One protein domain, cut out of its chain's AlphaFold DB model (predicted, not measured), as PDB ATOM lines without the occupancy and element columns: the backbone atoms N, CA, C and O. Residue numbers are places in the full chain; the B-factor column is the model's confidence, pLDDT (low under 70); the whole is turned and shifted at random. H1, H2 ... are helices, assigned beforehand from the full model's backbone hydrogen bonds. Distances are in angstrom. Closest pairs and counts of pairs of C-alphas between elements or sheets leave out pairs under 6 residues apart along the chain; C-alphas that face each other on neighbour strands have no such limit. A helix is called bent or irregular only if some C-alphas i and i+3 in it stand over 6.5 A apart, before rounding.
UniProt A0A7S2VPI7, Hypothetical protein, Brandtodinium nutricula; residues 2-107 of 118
ATOM      1  N   TYR A   2     106.016  18.398  47.098       92.69
ATOM      2  CA  TYR A   2     105.701  18.032  48.491       92.69
ATOM      3  C   TYR A   2     104.253  17.585  48.710       92.69
ATOM      4  O   TYR A   2     104.044  16.586  49.375       92.69
ATOM      5  N   GLU A   3     103.277  18.257  48.098       94.88
ATOM      6  CA  GLU A   3     101.858  17.890  48.214       94.88
ATOM      7  C   GLU A   3     101.591  16.440  47.781       94.88
ATOM      8  O   GLU A   3     101.148  15.643  48.599       94.88
ATOM      9  N   ASN A   4     101.979  16.062  46.556       96.38
ATOM     10  CA  ASN A   4     101.843  14.680  46.073       96.38
ATOM     11  C   ASN A   4     102.512  13.668  47.014       96.38
ATOM     12  O   ASN A   4     101.937  12.623  47.292       96.38
ATOM     13  N   TYR A   5     103.711  13.982  47.517       96.81
ATOM     14  CA  TYR A   5     104.413  13.117  48.463       96.81
ATOM     15  C   TYR A   5     103.631  12.948  49.775       96.81
ATOM     16  O   TYR A   5     103.414  11.818  50.213       96.81
ATOM     17  N   CYS A   6     103.179  14.052  50.379       97.12
ATOM     18  CA  CYS A   6     102.398  14.030  51.613       97.12
ATOM     19  C   CYS A   6     101.087  13.260  51.432       97.12
ATOM     20  O   CYS A   6     100.735  12.450  52.287       97.12
ATOM     21  N   THR A   7     100.391  13.458  50.308       96.88
ATOM     22  CA  THR A   7      99.149  12.744  49.992       96.88
ATOM     23  C   THR A   7      99.385  11.246  49.824       96.88
ATOM     24  O   THR A   7      98.692  10.459  50.462       96.88
ATOM     25  N   THR A   8     100.364  10.838  49.008       98.00
ATOM     26  CA  THR A   8     100.665   9.414  48.790       98.00
ATOM     27  C   THR A   8     101.026   8.728  50.099       98.00
ATOM     28  O   THR A   8     100.398   7.732  50.454       98.00
ATOM     29  N   LEU A   9     101.971   9.286  50.864       97.56
ATOM     30  CA  LEU A   9     102.371   8.667  52.124       97.56
ATOM     31  C   LEU A   9     101.235   8.689  53.157       97.56
ATOM     32  O   LEU A   9     101.091   7.744  53.924       97.56
ATOM     33  N   GLY A  10     100.396   9.727  53.161       97.94
ATOM     34  CA  GLY A  10      99.215   9.786  54.018       97.94
ATOM     35  C   GLY A  10      98.267   8.610  53.782       97.94
ATOM     36  O   GLY A  10      97.907   7.917  54.733       97.94
ATOM     37  N   VAL A  11      97.946   8.325  52.516       98.44
ATOM     38  CA  VAL A  11      97.106   7.174  52.146       98.44
ATOM     39  C   VAL A  11      97.772   5.853  52.539       98.44
ATOM     40  O   VAL A  11      97.097   4.964  53.059       98.44
ATOM     41  N   GLU A  12      99.086   5.709  52.344       98.56
ATOM     42  CA  GLU A  12      99.816   4.498  52.749       98.56
ATOM     43  C   GLU A  12      99.762   4.266  54.269       98.56
ATOM     44  O   GLU A  12      99.534   3.139  54.716       98.56
ATOM     45  N   VAL A  13      99.926   5.323  55.074       98.50
ATOM     46  CA  VAL A  13      99.848   5.253  56.542       98.50
ATOM     47  C   VAL A  13      98.450   4.844  56.996       98.50
ATOM     48  O   VAL A  13      98.310   3.939  57.821       98.50
ATOM     49  N   GLU A  14      97.416   5.493  56.461       98.50
ATOM     50  CA  GLU A  14      96.021   5.192  56.792       98.50
ATOM     51  C   GLU A  14      95.646   3.764  56.391       98.50
ATOM     52  O   GLU A  14      95.034   3.039  57.180       98.50
ATOM     53  N   THR A  15      96.092   3.327  55.212       98.50
ATOM     54  CA  THR A  15      95.888   1.961  54.722       98.50
ATOM     55  C   THR A  15      96.558   0.946  55.646       98.50
ATOM     56  O   THR A  15      95.901   0.003  56.087       98.50
ATOM     57  N   LEU A  16      97.828   1.154  56.017       98.56
ATOM     58  CA  LEU A  16      98.545   0.269  56.940       98.56
ATOM     59  C   LEU A  16      97.836   0.175  58.299       98.56
ATOM     60  O   LEU A  16      97.643  -0.923  58.822       98.56
ATOM     61  N   ILE A  17      97.421   1.310  58.870       98.69
ATOM     62  CA  ILE A  17      96.674   1.345  60.136       98.69
ATOM     63  C   ILE A  17      95.363   0.561  60.007       98.69
ATOM     64  O   ILE A  17      95.075  -0.276  60.863       98.69
ATOM     65  N   GLY A  18      94.598   0.801  58.940       98.56
ATOM     66  CA  GLY A  18      93.327   0.127  58.684       98.56
ATOM     67  C   GLY A  18      93.487  -1.384  58.535       98.56
ATOM     68  O   GLY A  18      92.754  -2.146  59.169       98.56
ATOM     69  N   MET A  19      94.487  -1.831  57.769       98.31
ATOM     70  CA  MET A  19      94.802  -3.252  57.596       98.31
ATOM     71  C   MET A  19      95.178  -3.922  58.925       98.31
ATOM     72  O   MET A  19      94.698  -5.010  59.251       98.31
ATOM     73  N   VAL A  20      95.993  -3.255  59.746       98.56
ATOM     74  CA  VAL A  20      96.382  -3.792  61.056       98.56
ATOM     75  C   VAL A  20      95.189  -3.861  62.015       98.56
ATOM     76  O   VAL A  20      95.018  -4.868  62.702       98.56
ATOM     77  N   GLU A  21      94.356  -2.817  62.073       98.06
ATOM     78  CA  GLU A  21      93.200  -2.746  62.979       98.06
ATOM     79  C   GLU A  21      92.098  -3.752  62.619       98.06
ATOM     80  O   GLU A  21      91.509  -4.352  63.517       98.06
ATOM     81  N   THR A  22      91.830  -3.948  61.327       97.94
ATOM     82  CA  THR A  22      90.665  -4.720  60.856       97.94
ATOM     83  C   THR A  22      90.991  -6.148  60.424       97.94
ATOM     84  O   THR A  22      90.114  -7.007  60.479       97.94
ATOM     85  N   GLY A  23      92.238  -6.428  60.035       97.94
ATOM     86  CA  GLY A  23      92.686  -7.756  59.616       97.94
ATOM     87  C   GLY A  23      93.616  -8.404  60.634       97.94
ATOM     88  O   GLY A  23      93.265  -9.412  61.253       97.94
ATOM     89  N   ILE A  24      94.808  -7.824  60.819       98.12
ATOM     90  CA  ILE A  24      95.900  -8.469  61.569       98.12
ATOM     91  C   ILE A  24      95.551  -8.667  63.047       98.12
ATOM     92  O   ILE A  24      95.637  -9.782  63.551       98.12
ATOM     93  N   LEU A  25      95.131  -7.620  63.766       98.06
ATOM     94  CA  LEU A  25      94.851  -7.734  65.205       98.06
ATOM     95  C   LEU A  25      93.696  -8.707  65.527       98.06
ATOM     96  O   LEU A  25      93.832  -9.486  66.481       98.06
ATOM     97  N   PRO A  26      92.588  -8.738  64.759       98.12
ATOM     98  CA  PRO A  26      91.578  -9.783  64.895       98.12
ATOM     99  C   PRO A  26      92.121 -11.197  64.655       98.12
ATOM    100  O   PRO A  26      91.797 -12.099  65.429       98.12
ATOM    101  N   ALA A  27      92.968 -11.397  63.638       98.06
ATOM    102  CA  ALA A  27      93.609 -12.689  63.377       98.06
ATOM    103  C   ALA A  27      94.508 -13.125  64.545       98.06
ATOM    104  O   ALA A  27      94.348 -14.229  65.063       98.06
ATOM    105  N   CYS A  28      95.359 -12.225  65.043       97.50
ATOM    106  CA  CYS A  28      96.199 -12.446  66.222       97.50
ATOM    107  C   CYS A  28      95.381 -12.823  67.465       97.50
ATOM    108  O   CYS A  28      95.779 -13.683  68.249       97.50
ATOM    109  N   THR A  29      94.218 -12.196  67.653       96.62
ATOM    110  CA  THR A  29      93.327 -12.498  68.783       96.62
ATOM    111  C   THR A  29      92.744 -13.907  68.671       96.62
ATOM    112  O   THR A  29      92.739 -14.645  69.658       96.62
ATOM    113  N   LYS A  30      92.288 -14.301  67.474       96.81
ATOM    114  CA  LYS A  30      91.780 -15.658  67.210       96.81
ATOM    115  C   LYS A  30      92.865 -16.713  67.410       96.81
ATOM    116  O   LYS A  30      92.608 -17.735  68.030       96.81
ATOM    117  N   ASP A  31      94.076 -16.441  66.936       96.44
ATOM    118  CA  ASP A  31      95.216 -17.340  67.097       96.44
ATOM    119  C   ASP A  31      95.576 -17.547  68.572       96.44
ATOM    120  O   ASP A  31      95.683 -18.682  69.024       96.44
ATOM    121  N   MET A  32      95.642 -16.473  69.370       95.00
ATOM    122  CA  MET A  32      95.899 -16.581  70.813       95.00
ATOM    123  C   MET A  32      94.855 -17.425  71.556       95.00
ATOM    124  O   MET A  32      95.205 -18.091  72.531       95.00
ATOM    125  N   ALA A  33      93.595 -17.426  71.110       95.56
ATOM    126  CA  ALA A  33      92.552 -18.251  71.716       95.56
ATOM    127  C   ALA A  33      92.842 -19.757  71.575       95.56
ATOM    128  O   ALA A  33      92.527 -20.522  72.486       95.56
ATOM    129  N   ASN A  34      93.518 -20.177  70.499       93.25
ATOM    130  CA  ASN A  34      93.884 -21.580  70.271       93.25
ATOM    131  C   ASN A  34      94.922 -22.100  71.279       93.25
ATOM    132  O   ASN A  34      94.989 -23.301  71.528       93.25
ATOM    133  N   TYR A  35      95.704 -21.211  71.897       93.75
ATOM    134  CA  TYR A  35      96.746 -21.572  72.865       93.75
ATOM    135  C   TYR A  35      96.296 -21.440  74.326       93.75
ATOM    136  O   TYR A  35      97.094 -21.671  75.231       93.75
ATOM    137  N   ALA A  36      95.028 -21.104  74.592       92.62
ATOM    138  CA  ALA A  36      94.535 -20.913  75.959       92.62
ATOM    139  C   ALA A  36      94.674 -22.177  76.831       92.62
ATOM    140  O   ALA A  36      94.975 -22.074  78.018       92.62
ATOM    141  N   ALA A  37      94.494 -23.362  76.237       94.25
ATOM    142  CA  ALA A  37      94.606 -24.647  76.931       94.25
ATOM    143  C   ALA A  37      96.057 -25.145  77.085       94.25
ATOM    144  O   ALA A  37      96.327 -25.968  77.955       94.25
ATOM    145  N   CYS A  38      96.989 -24.658  76.258       92.94
ATOM    146  CA  CYS A  38      98.407 -25.016  76.327       92.94
ATOM    147  C   CYS A  38      99.291 -23.787  76.034       92.94
ATOM    148  O   CYS A  38      99.821 -23.640  74.927       92.94
ATOM    149  N   PRO A  39      99.454 -22.880  77.016       92.44
ATOM    150  CA  PRO A  39     100.176 -21.622  76.816       92.44
ATOM    151  C   PRO A  39     101.660 -21.799  76.469       92.44
ATOM    152  O   PRO A  39     102.254 -20.910  75.864       92.44
ATOM    153  N   GLU A  40     102.256 -22.940  76.824       93.31
ATOM    154  CA  GLU A  40     103.663 -23.273  76.558       93.31
ATOM    155  C   GLU A  40     103.987 -23.307  75.056       93.31
ATOM    156  O   GLU A  40     105.098 -22.968  74.652       93.31
ATOM    157  N   LEU A  41     103.000 -23.632  74.210       93.25
ATOM    158  CA  LEU A  41     103.152 -23.659  72.752       93.25
ATOM    159  C   LEU A  41     102.962 -22.284  72.091       93.25
ATOM    160  O   LEU A  41     103.235 -22.132  70.897       93.25
ATOM    161  N   ALA A  42     102.514 -21.268  72.838       93.31
ATOM    162  CA  ALA A  42     102.269 -19.940  72.281       93.31
ATOM    163  C   ALA A  42     103.566 -19.246  71.829       93.31
ATOM    164  O   ALA A  42     103.531 -18.444  70.893       93.31
ATOM    165  N   GLY A  43     104.711 -19.567  72.444       94.06
ATOM    166  CA  GLY A  43     106.006 -18.974  72.104       94.06
ATOM    167  C   GLY A  43     105.999 -17.444  72.218       94.06
ATOM    168  O   GLY A  43     105.440 -16.873  73.154       94.06
ATOM    169  N   GLU A  44     106.598 -16.760  71.241       95.62
ATOM    170  CA  GLU A  44     106.735 -15.294  71.237       95.62
ATOM    171  C   GLU A  44     105.487 -14.523  70.758       95.62
ATOM    172  O   GLU A  44     105.452 -13.292  70.838       95.62
ATOM    173  N   ARG A  45     104.424 -15.224  70.330       96.44
ATOM    174  CA  ARG A  45     103.191 -14.639  69.759       96.44
ATOM    175  C   ARG A  45     102.632 -13.489  70.577       96.44
ATOM    176  O   ARG A  45     102.380 -12.408  70.053       96.44
ATOM    177  N   LYS A  46     102.489 -13.688  71.891       95.81
ATOM    178  CA  LYS A  46     101.929 -12.670  72.789       95.81
ATOM    179  C   LYS A  46     102.737 -11.370  72.750       95.81
ATOM    180  O   LYS A  46     102.144 -10.293  72.709       95.81
ATOM    181  N   ALA A  47     104.067 -11.463  72.765       97.25
ATOM    182  CA  ALA A  47     104.942 -10.296  72.720       97.25
ATOM    183  C   ALA A  47     104.837  -9.582  71.366       97.25
ATOM    184  O   ALA A  47     104.633  -8.368  71.337       97.25
ATOM    185  N   VAL A  48     104.874 -10.337  70.262       98.31
ATOM    186  CA  VAL A  48     104.745  -9.798  68.899       98.31
ATOM    187  C   VAL A  48     103.394  -9.103  68.710       98.31
ATOM    188  O   VAL A  48     103.350  -7.945  68.302       98.31
ATOM    189  N   TYR A  49     102.283  -9.745  69.077       98.00
ATOM    190  CA  TYR A  49     100.934  -9.214  68.848       98.00
ATOM    191  C   TYR A  49     100.642  -7.958  69.681       98.00
ATOM    192  O   TYR A  49     100.056  -6.994  69.180       98.00
ATOM    193  N   ILE A  50     101.095  -7.925  70.940       98.06
ATOM    194  CA  ILE A  50     101.032  -6.710  71.769       98.06
ATOM    195  C   ILE A  50     101.925  -5.615  71.171       98.06
ATOM    196  O   ILE A  50     101.520  -4.451  71.130       98.06
ATOM    197  N   GLY A  51     103.102  -5.990  70.661       98.56
ATOM    198  CA  GLY A  51     104.005  -5.104  69.934       98.56
ATOM    199  C   GLY A  51     103.333  -4.444  68.731       98.56
ATOM    200  O   GLY A  51     103.379  -3.221  68.620       98.56
ATOM    201  N   ILE A  52     102.647  -5.216  67.878       98.62
ATOM    202  CA  ILE A  52     101.907  -4.697  66.713       98.62
ATOM    203  C   ILE A  52     100.909  -3.630  67.158       98.62
ATOM    204  O   ILE A  52     100.916  -2.520  66.624       98.62
ATOM    205  N   LYS A  53     100.085  -3.932  68.171       98.56
ATOM    206  CA  LYS A  53      99.104  -2.975  68.700       98.56
ATOM    207  C   LYS A  53      99.786  -1.687  69.170       98.56
ATOM    208  O   LYS A  53      99.385  -0.602  68.758       98.56
ATOM    209  N   ALA A  54     100.828  -1.809  69.991       98.69
ATOM    210  CA  ALA A  54     101.532  -0.666  70.563       98.69
ATOM    211  C   ALA A  54     102.205   0.210  69.492       98.69
ATOM    212  O   ALA A  54     102.078   1.435  69.522       98.69
ATOM    213  N   GLN A  55     102.895  -0.403  68.526       98.69
ATOM    214  CA  GLN A  55     103.589   0.326  67.462       98.69
ATOM    215  C   GLN A  55     102.611   0.940  66.456       98.69
ATOM    216  O   GLN A  55     102.845   2.056  65.994       98.69
ATOM    217  N   LYS A  56     101.479   0.281  66.178       98.62
ATOM    218  CA  LYS A  56     100.388   0.866  65.388       98.62
ATOM    219  C   LYS A  56      99.777   2.075  66.093       98.62
ATOM    220  O   LYS A  56      99.584   3.112  65.465       98.62
ATOM    221  N   ASP A  57      99.500   1.983  67.394       98.62
ATOM    222  CA  ASP A  57      98.962   3.112  68.168       98.62
ATOM    223  C   ASP A  57      99.954   4.284  68.213       98.62
ATOM    224  O   ASP A  57      99.556   5.447  68.115       98.62
ATOM    225  N   LYS A  58     101.257   3.992  68.305       98.69
ATOM    226  CA  LYS A  58     102.320   4.996  68.181       98.69
ATOM    227  C   LYS A  58     102.333   5.640  66.790       98.69
ATOM    228  O   LYS A  58     102.374   6.865  66.714       98.69
ATOM    229  N   LEU A  59     102.244   4.851  65.715       98.75
ATOM    230  CA  LEU A  59     102.159   5.355  64.339       98.75
ATOM    231  C   LEU A  59     100.963   6.297  64.160       98.75
ATOM    232  O   LEU A  59     101.131   7.408  63.665       98.75
ATOM    233  N   LYS A  60      99.781   5.895  64.640       98.56
ATOM    234  CA  LYS A  60      98.551   6.701  64.589       98.56
ATOM    235  C   LYS A  60      98.720   8.051  65.290       98.56
ATOM    236  O   LYS A  60      98.313   9.078  64.754       98.56
ATOM    237  N   LYS A  61      99.369   8.065  66.461       98.56
ATOM    238  CA  LYS A  61      99.681   9.304  67.196       98.56
ATOM    239  C   LYS A  61     100.676  10.194  66.451       98.56
ATOM    240  O   LYS A  61     100.435  11.394  66.347       98.56
ATOM    241  N   LEU A  62     101.769   9.626  65.934       98.44
ATOM    242  CA  LEU A  62     102.769  10.381  65.170       98.44
ATOM    243  C   LEU A  62     102.145  11.002  63.918       98.44
ATOM    244  O   LEU A  62     102.289  12.197  63.691       98.44
ATOM    245  N   PHE A  63     101.371  10.225  63.162       98.06
ATOM    246  CA  PHE A  63     100.703  10.714  61.959       98.06
ATOM    247  C   PHE A  63      99.676  11.818  62.247       98.06
ATOM    248  O   PHE A  63      99.580  12.785  61.490       98.06
ATOM    249  N   GLY A  64      98.944  11.718  63.363       97.62
ATOM    250  CA  GLY A  64      98.036  12.771  63.827       97.62
ATOM    251  C   GLY A  64      98.736  14.030  64.358       97.62
ATOM    252  O   GLY A  64      98.094  15.066  64.470       97.62
ATOM    253  N   SER A  65     100.037  13.958  64.660       97.06
ATOM    254  CA  SER A  65     100.839  15.087  65.164       97.06
ATOM    255  C   SER A  65     101.667  15.770  64.072       97.06
ATOM    256  O   SER A  65     102.523  16.603  64.380       97.06
ATOM    257  N   ARG A  66     101.470  15.397  62.801       96.12
ATOM    258  CA  ARG A  66     102.243  15.951  61.687       96.12
ATOM    259  C   ARG A  66     101.972  17.455  61.521       96.12
ATOM    260  O   ARG A  66     100.838  17.895  61.720       96.12
ATOM    261  N   PRO A  67     102.982  18.258  61.153       96.25
ATOM    262  CA  PRO A  67     102.779  19.676  60.877       96.25
ATOM    263  C   PRO A  67     101.947  19.868  59.598       96.25
ATOM    264  O   PRO A  67     101.953  19.010  58.726       96.25
ATOM    265  N   HIS A  68     101.277  21.015  59.470       90.19
ATOM    266  CA  HIS A  68     100.450  21.372  58.300       90.19
ATOM    267  C   HIS A  68     101.143  22.344  57.326       90.19
ATOM    268  O   HIS A  68     100.508  22.985  56.493       90.19
ATOM    269  N   ASP A  69     102.460  22.482  57.456       96.06
ATOM    270  CA  ASP A  69     103.331  23.221  56.541       96.06
ATOM    271  C   ASP A  69     103.954  22.201  55.582       96.06
ATOM    272  O   ASP A  69     104.650  21.301  56.041       96.06
ATOM    273  N   LEU A  70     103.686  22.314  54.275       93.69
ATOM    274  CA  LEU A  70     103.987  21.270  53.283       93.69
ATOM    275  C   LEU A  70     105.448  20.760  53.317       93.69
ATOM    276  O   LEU A  70     105.639  19.548  53.428       93.69
ATOM    277  N   PRO A  71     106.493  21.613  53.246       96.50
ATOM    278  CA  PRO A  71     107.876  21.165  53.424       96.50
ATOM    279  C   PRO A  71     108.142  20.451  54.756       96.50
ATOM    280  O   PRO A  71     108.814  19.420  54.777       96.50
ATOM    281  N   LYS A  72     107.625  20.981  55.872       97.50
ATOM    282  CA  LYS A  72     107.834  20.374  57.198       97.50
ATOM    283  C   LYS A  72     107.076  19.061  57.347       97.50
ATOM    284  O   LYS A  72     107.582  18.144  57.987       97.50
ATOM    285  N   GLU A  73     105.886  18.967  56.764       97.81
ATOM    286  CA  GLU A  73     105.071  17.757  56.735       97.81
ATOM    287  C   GLU A  73     105.805  16.673  55.967       97.81
ATOM    288  O   GLU A  73     105.992  15.586  56.500       97.81
ATOM    289  N   ALA A  74     106.318  16.986  54.775       97.81
ATOM    290  CA  ALA A  74     107.068  16.037  53.965       97.81
ATOM    291  C   ALA A  74     108.304  15.491  54.700       97.81
ATOM    292  O   ALA A  74     108.520  14.279  54.719       97.81
ATOM    293  N   LEU A  75     109.084  16.362  55.351       97.81
ATOM    294  CA  LEU A  75     110.238  15.942  56.152       97.81
ATOM    295  C   LEU A  75     109.817  15.086  57.350       97.81
ATOM    296  O   LEU A  75     110.364  14.012  57.562       97.81
ATOM    297  N   TYR A  76     108.790  15.499  58.094       98.31
ATOM    298  CA  TYR A  76     108.285  14.730  59.233       98.31
ATOM    299  C   TYR A  76     107.763  13.347  58.810       98.31
ATOM    300  O   TYR A  76     108.023  12.329  59.453       98.31
ATOM    301  N   LEU A  77     107.047  13.296  57.692       98.19
ATOM    302  CA  LEU A  77     106.551  12.072  57.088       98.19
ATOM    303  C   LEU A  77     107.699  11.136  56.675       98.19
ATOM    304  O   LEU A  77     107.641   9.939  56.956       98.19
ATOM    305  N   CYS A  78     108.757  11.680  56.069       97.75
ATOM    306  CA  CYS A  78     109.957  10.944  55.671       97.75
ATOM    307  C   CYS A  78     110.772  10.429  56.865       97.75
ATOM    308  O   CYS A  78     111.116   9.251  56.905       97.75
ATOM    309  N   ASP A  79     111.056  11.290  57.839       98.19
ATOM    310  CA  ASP A  79     112.074  11.029  58.862       98.19
ATOM    311  C   ASP A  79     111.492  10.411  60.139       98.19
ATOM    312  O   ASP A  79     112.217   9.811  60.932       98.19
ATOM    313  N   VAL A  80     110.178  10.546  60.355       98.44
ATOM    314  CA  VAL A  80     109.506  10.091  61.583       98.44
ATOM    315  C   VAL A  80     108.438   9.048  61.287       98.44
ATOM    316  O   VAL A  80     108.449   7.965  61.878       98.44
ATOM    317  N   VAL A  81     107.504   9.349  60.381       98.56
ATOM    318  CA  VAL A  81     106.338   8.477  60.157       98.56
ATOM    319  C   VAL A  81     106.721   7.228  59.370       98.56
ATOM    320  O   VAL A  81     106.412   6.123  59.814       98.56
ATOM    321  N   LYS A  82     107.445   7.371  58.256       98.19
ATOM    322  CA  LYS A  82     107.850   6.239  57.412       98.19
ATOM    323  C   LYS A  82     108.718   5.205  58.155       98.19
ATOM    324  O   LYS A  82     108.363   4.029  58.115       98.19
ATOM    325  N   PRO A  83     109.747   5.582  58.941       98.69
ATOM    326  CA  PRO A  83     110.480   4.616  59.761       98.69
ATOM    327  C   PRO A  83     109.585   3.896  60.776       98.69
ATOM    328  O   PRO A  83     109.783   2.714  61.055       98.69
ATOM    329  N   GLN A  84     108.571   4.574  61.323       98.75
ATOM    330  CA  GLN A  84     107.615   3.932  62.222       98.75
ATOM    331  C   GLN A  84     106.680   2.957  61.484       98.75
ATOM    332  O   GLN A  84     106.307   1.937  62.071       98.75
ATOM    333  N   MET A  85     106.323   3.216  60.221       98.75
ATOM    334  CA  MET A  85     105.598   2.248  59.386       98.75
ATOM    335  C   MET A  85     106.409   0.963  59.214       98.75
ATOM    336  O   MET A  85     105.861  -0.123  59.395       98.75
ATOM    337  N   ASP A  86     107.716   1.073  58.962       98.62
ATOM    338  CA  ASP A  86     108.602  -0.090  58.832       98.62
ATOM    339  C   ASP A  86     108.681  -0.907  60.128       98.62
ATOM    340  O   ASP A  86     108.730  -2.136  60.089       98.62
ATOM    341  N   VAL A  87     108.655  -0.250  61.293       98.75
ATOM    342  CA  VAL A  87     108.597  -0.940  62.593       98.75
ATOM    343  C   VAL A  87     107.306  -1.748  62.734       98.75
ATOM    344  O   VAL A  87     107.352  -2.896  63.175       98.75
ATOM    345  N   VAL A  88     106.157  -1.173  62.357       98.69
ATOM    346  CA  VAL A  88     104.875  -1.897  62.372       98.69
ATOM    347  C   VAL A  88     104.930  -3.074  61.402       98.69
ATOM    348  O   VAL A  88     104.597  -4.191  61.789       98.69
ATOM    349  N   ARG A  89     105.410  -2.842  60.176       97.81
ATOM    350  CA  ARG A  89     105.510  -3.862  59.131       97.81
ATOM    351  C   ARG A  89     106.366  -5.050  59.559       97.81
ATOM    352  O   ARG A  89     105.895  -6.171  59.472       97.81
ATOM    353  N   LYS A  90     107.550  -4.817  60.132       98.31
ATOM    354  CA  LYS A  90     108.426  -5.895  60.626       98.31
ATOM    355  C   LYS A  90     107.744  -6.796  61.657       98.31
ATOM    356  O   LYS A  90     107.943  -8.003  61.633       98.31
ATOM    357  N   LEU A  91     106.941  -6.224  62.556       98.50
ATOM    358  CA  LEU A  91     106.188  -7.010  63.538       98.50
ATOM    359  C   LEU A  91     105.035  -7.788  62.889       98.50
ATOM    360  O   LEU A  91     104.748  -8.905  63.308       98.50
ATOM    361  N   VAL A  92     104.381  -7.216  61.874       97.94
ATOM    362  CA  VAL A  92     103.351  -7.915  61.090       97.94
ATOM    363  C   VAL A  92     103.963  -9.073  60.297       97.94
ATOM    364  O   VAL A  92     103.423 -10.171  60.357       97.94
ATOM    365  N   ASP A  93     105.116  -8.869  59.655       96.69
ATOM    366  CA  ASP A  93     105.849  -9.916  58.931       96.69
ATOM    367  C   ASP A  93     106.268 -11.057  59.884       96.69
ATOM    368  O   ASP A  93     106.171 -12.236  59.552       96.69
ATOM    369  N   GLN A  94     106.675 -10.726  61.116       97.25
ATOM    370  CA  GLN A  94     106.921 -11.729  62.159       97.25
ATOM    371  C   GLN A  94     105.642 -12.482  62.546       97.25
ATOM    372  O   GLN A  94     105.672 -13.700  62.700       97.25
ATOM    373  N   ALA A  95     104.510 -11.786  62.682       97.19
ATOM    374  CA  ALA A  95     103.230 -12.428  62.970       97.19
ATOM    375  C   ALA A  95     102.752 -13.340  61.830       97.19
ATOM    376  O   ALA A  95     102.179 -14.385  62.121       97.19
ATOM    377  N   GLU A  96     103.022 -13.008  60.564       95.69
ATOM    378  CA  GLU A  96     102.731 -13.876  59.413       95.69
ATOM    379  C   GLU A  96     103.402 -15.251  59.557       95.69
ATOM    380  O   GLU A  96     102.765 -16.273  59.312       95.69
ATOM    381  N   GLY A  97     104.646 -15.296  60.046       94.31
ATOM    382  CA  GLY A  97     105.363 -16.551  60.308       94.31
ATOM    383  C   GLY A  97     104.855 -17.350  61.518       94.31
ATOM    384  O   GLY A  97     105.176 -18.530  61.654       94.31
ATOM    385  N   LEU A  98     104.073 -16.728  62.403       95.69
ATOM    386  CA  LEU A  98     103.548 -17.353  63.622       95.69
ATOM    387  C   LEU A  98     102.089 -17.796  63.486       95.69
ATOM    388  O   LEU A  98     101.679 -18.763  64.141       95.69
ATOM    389  N   LEU A  99     101.310 -17.070  62.682       95.12
ATOM    390  CA  LEU A  99      99.893 -17.309  62.460       95.12
ATOM    391  C   LEU A  99      99.674 -18.580  61.643       95.12
ATOM    392  O   LEU A  99     100.378 -18.878  60.679       95.12
ATOM    393  N   GLN A 100      98.624 -19.323  61.990       93.62
ATOM    394  CA  GLN A 100      98.140 -20.380  61.111       93.62
ATOM    395  C   GLN A 100      97.687 -19.773  59.774       93.62
ATOM    396  O   GLN A 100      96.939 -18.794  59.764       93.62
ATOM    397  N   LYS A 101      98.044 -20.413  58.650       91.06
ATOM    398  CA  LYS A 101      97.682 -19.965  57.293       91.06
ATOM    399  C   LYS A 101      96.203 -19.573  57.145       91.06
ATOM    400  O   LYS A 101      95.905 -18.538  56.572       91.06
ATOM    401  N   GLY A 102      95.280 -20.373  57.688       92.56
ATOM    402  CA  GLY A 102      93.835 -20.110  57.593       92.56
ATOM    403  C   GLY A 102      93.328 -18.922  58.422       92.56
ATOM    404  O   GLY A 102      92.194 -18.493  58.232       92.56
ATOM    405  N   LEU A 103      94.138 -18.400  59.347       94.81
ATOM    406  CA  LEU A 103      93.823 -17.206  60.133       94.81
ATOM    407  C   LEU A 103      94.432 -15.937  59.537       94.81
ATOM    408  O   LEU A 103      93.927 -14.851  59.825       94.81
ATOM    409  N   TYR A 104      95.499 -16.053  58.742       95.25
ATOM    410  CA  TYR A 104      96.146 -14.895  58.142       95.25
ATOM    411  C   TYR A 104      95.202 -14.242  57.111       95.25
ATOM    412  O   TYR A 104      94.708 -14.926  56.214       95.25
ATOM    413  N   PRO A 105      94.885 -12.942  57.246       95.50
ATOM    414  CA  PRO A 105      93.783 -12.317  56.507       95.50
ATOM    415  C   PRO A 105      94.153 -11.867  55.089       95.50
ATOM    416  O   PRO A 105      93.268 -11.465  54.333       95.50
ATOM    417  N   TYR A 106      95.438 -11.886  54.735       94.75
ATOM    418  CA  TYR A 106      95.948 -11.388  53.461       94.75
ATOM    419  C   TYR A 106      96.673 -12.500  52.705       94.75
ATOM    420  O   TYR A 106      97.220 -13.401  53.334       94.75
ATOM    421  N   PRO A 107      96.695 -12.467  51.365       92.62
ATOM    422  CA  PRO A 107      97.505 -13.405  50.606       92.62
ATOM    423  C   PRO A 107      98.987 -13.202  50.933       92.62
ATOM    424  O   PRO A 107      99.475 -12.074  51.028       92.62
TER     425      PRO A 107
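AT A GLANCE: This is residues 2 to 107 of the 118 residues of the protein "Hypothetical protein" of Brandtodinium nutricula (UniProt A0A7S2VPI7). You are looking at a rod of three long helices, H1, H3 and H4, set lengthwise as an up-and-down bundle, in which H1a, H3 and H4b each run against the one before in the chain. H1 and H4 are bent; the short helix H2 sits at one end of the rod, where residues 36 to 41 stick out free, and residues 99 to 107 turn off H4b and fold back past H1b. The printed part has 106 residues with four named helices in the order H1, H2, H3, H4 and no named strand, and its class is all helix. It is only just loose, close to compact, with a radius of gyration of the C-alphas of 15.8 A, and it spans 53 by 23 by 17 A.

IN THESE COORDINATES: Find C-alpha 2 at (105.701, 18.032, 48.491), where H1, residues 2 to 34, begins. By its hydrogen bonds it was assigned as one helix, but it is bent: C-alphas 22 and 25 are 6.7 A apart. Its arms are H1a, residues 2 to 22, 29.9 A long, and H1b, residues 25 to 34, 14.8 A long. H2 holds residues 39 to 42. From C-alpha 45 at (103.191, -14.639, 69.759), H3 runs 28.5 A through residues 45 to 64. H4, residues 70 to 98, was likewise assigned as one helix by its hydrogen bonds but is bent, with C-alphas 79 and 82 at 6.5 A. Its arms are H4a, residues 70 to 79, and H4b, residues 82 to 98, 24.8 A long and ending at C-alpha 98 at (103.548, -17.353, 63.622).

HOW THE PARTS SIT: Start at H1a, whose line stands at a shallow tilt of 24 degrees to that of H1b. With residues 13 to 20 alone H1a touches H3, opposite ways at 34 degrees, only just short of steep; the closest C-alphas, of Ile 17 and Lys 56, are 6.5 A apart. With residues 2 to 9 alone it touches H4a, closest at Cys 6 and Ala 74, whose C-alphas are 5.6 A apart, at a steep tilt of 48 degrees. H1a and H4b only just touch, with 3 pairs of C-alphas within 8 A, closest at Val 13 and Met 85, 7.1 A. H1b touches H3, closest at the C-alphas of Cys 28 and Tyr 49, 6.3 A. H3 and H4b touch, opposite ways at a shallow tilt of 22 degrees, with the C-alphas of Gln 55 and Val 88 closest at 5.7 A. H2 touches no helix; it is apart from H4b and meets H3 only through their link. In H1a, H3, H4a and H4b every O i to N i+4 pair is within hydrogen-bond range, in H1b 5 of 6, and H2 is too short for such a pair.

THE WHOLE: Look for the two C-alphas farthest apart at Ala 37 and Pro 71, 53.2 A. The printed part has no cut, and its links H1 to H2, H2 to H3 and H3 to H4 are tight. The mean pLDDT of the printed part is 96.8, and no printed residue is under 70.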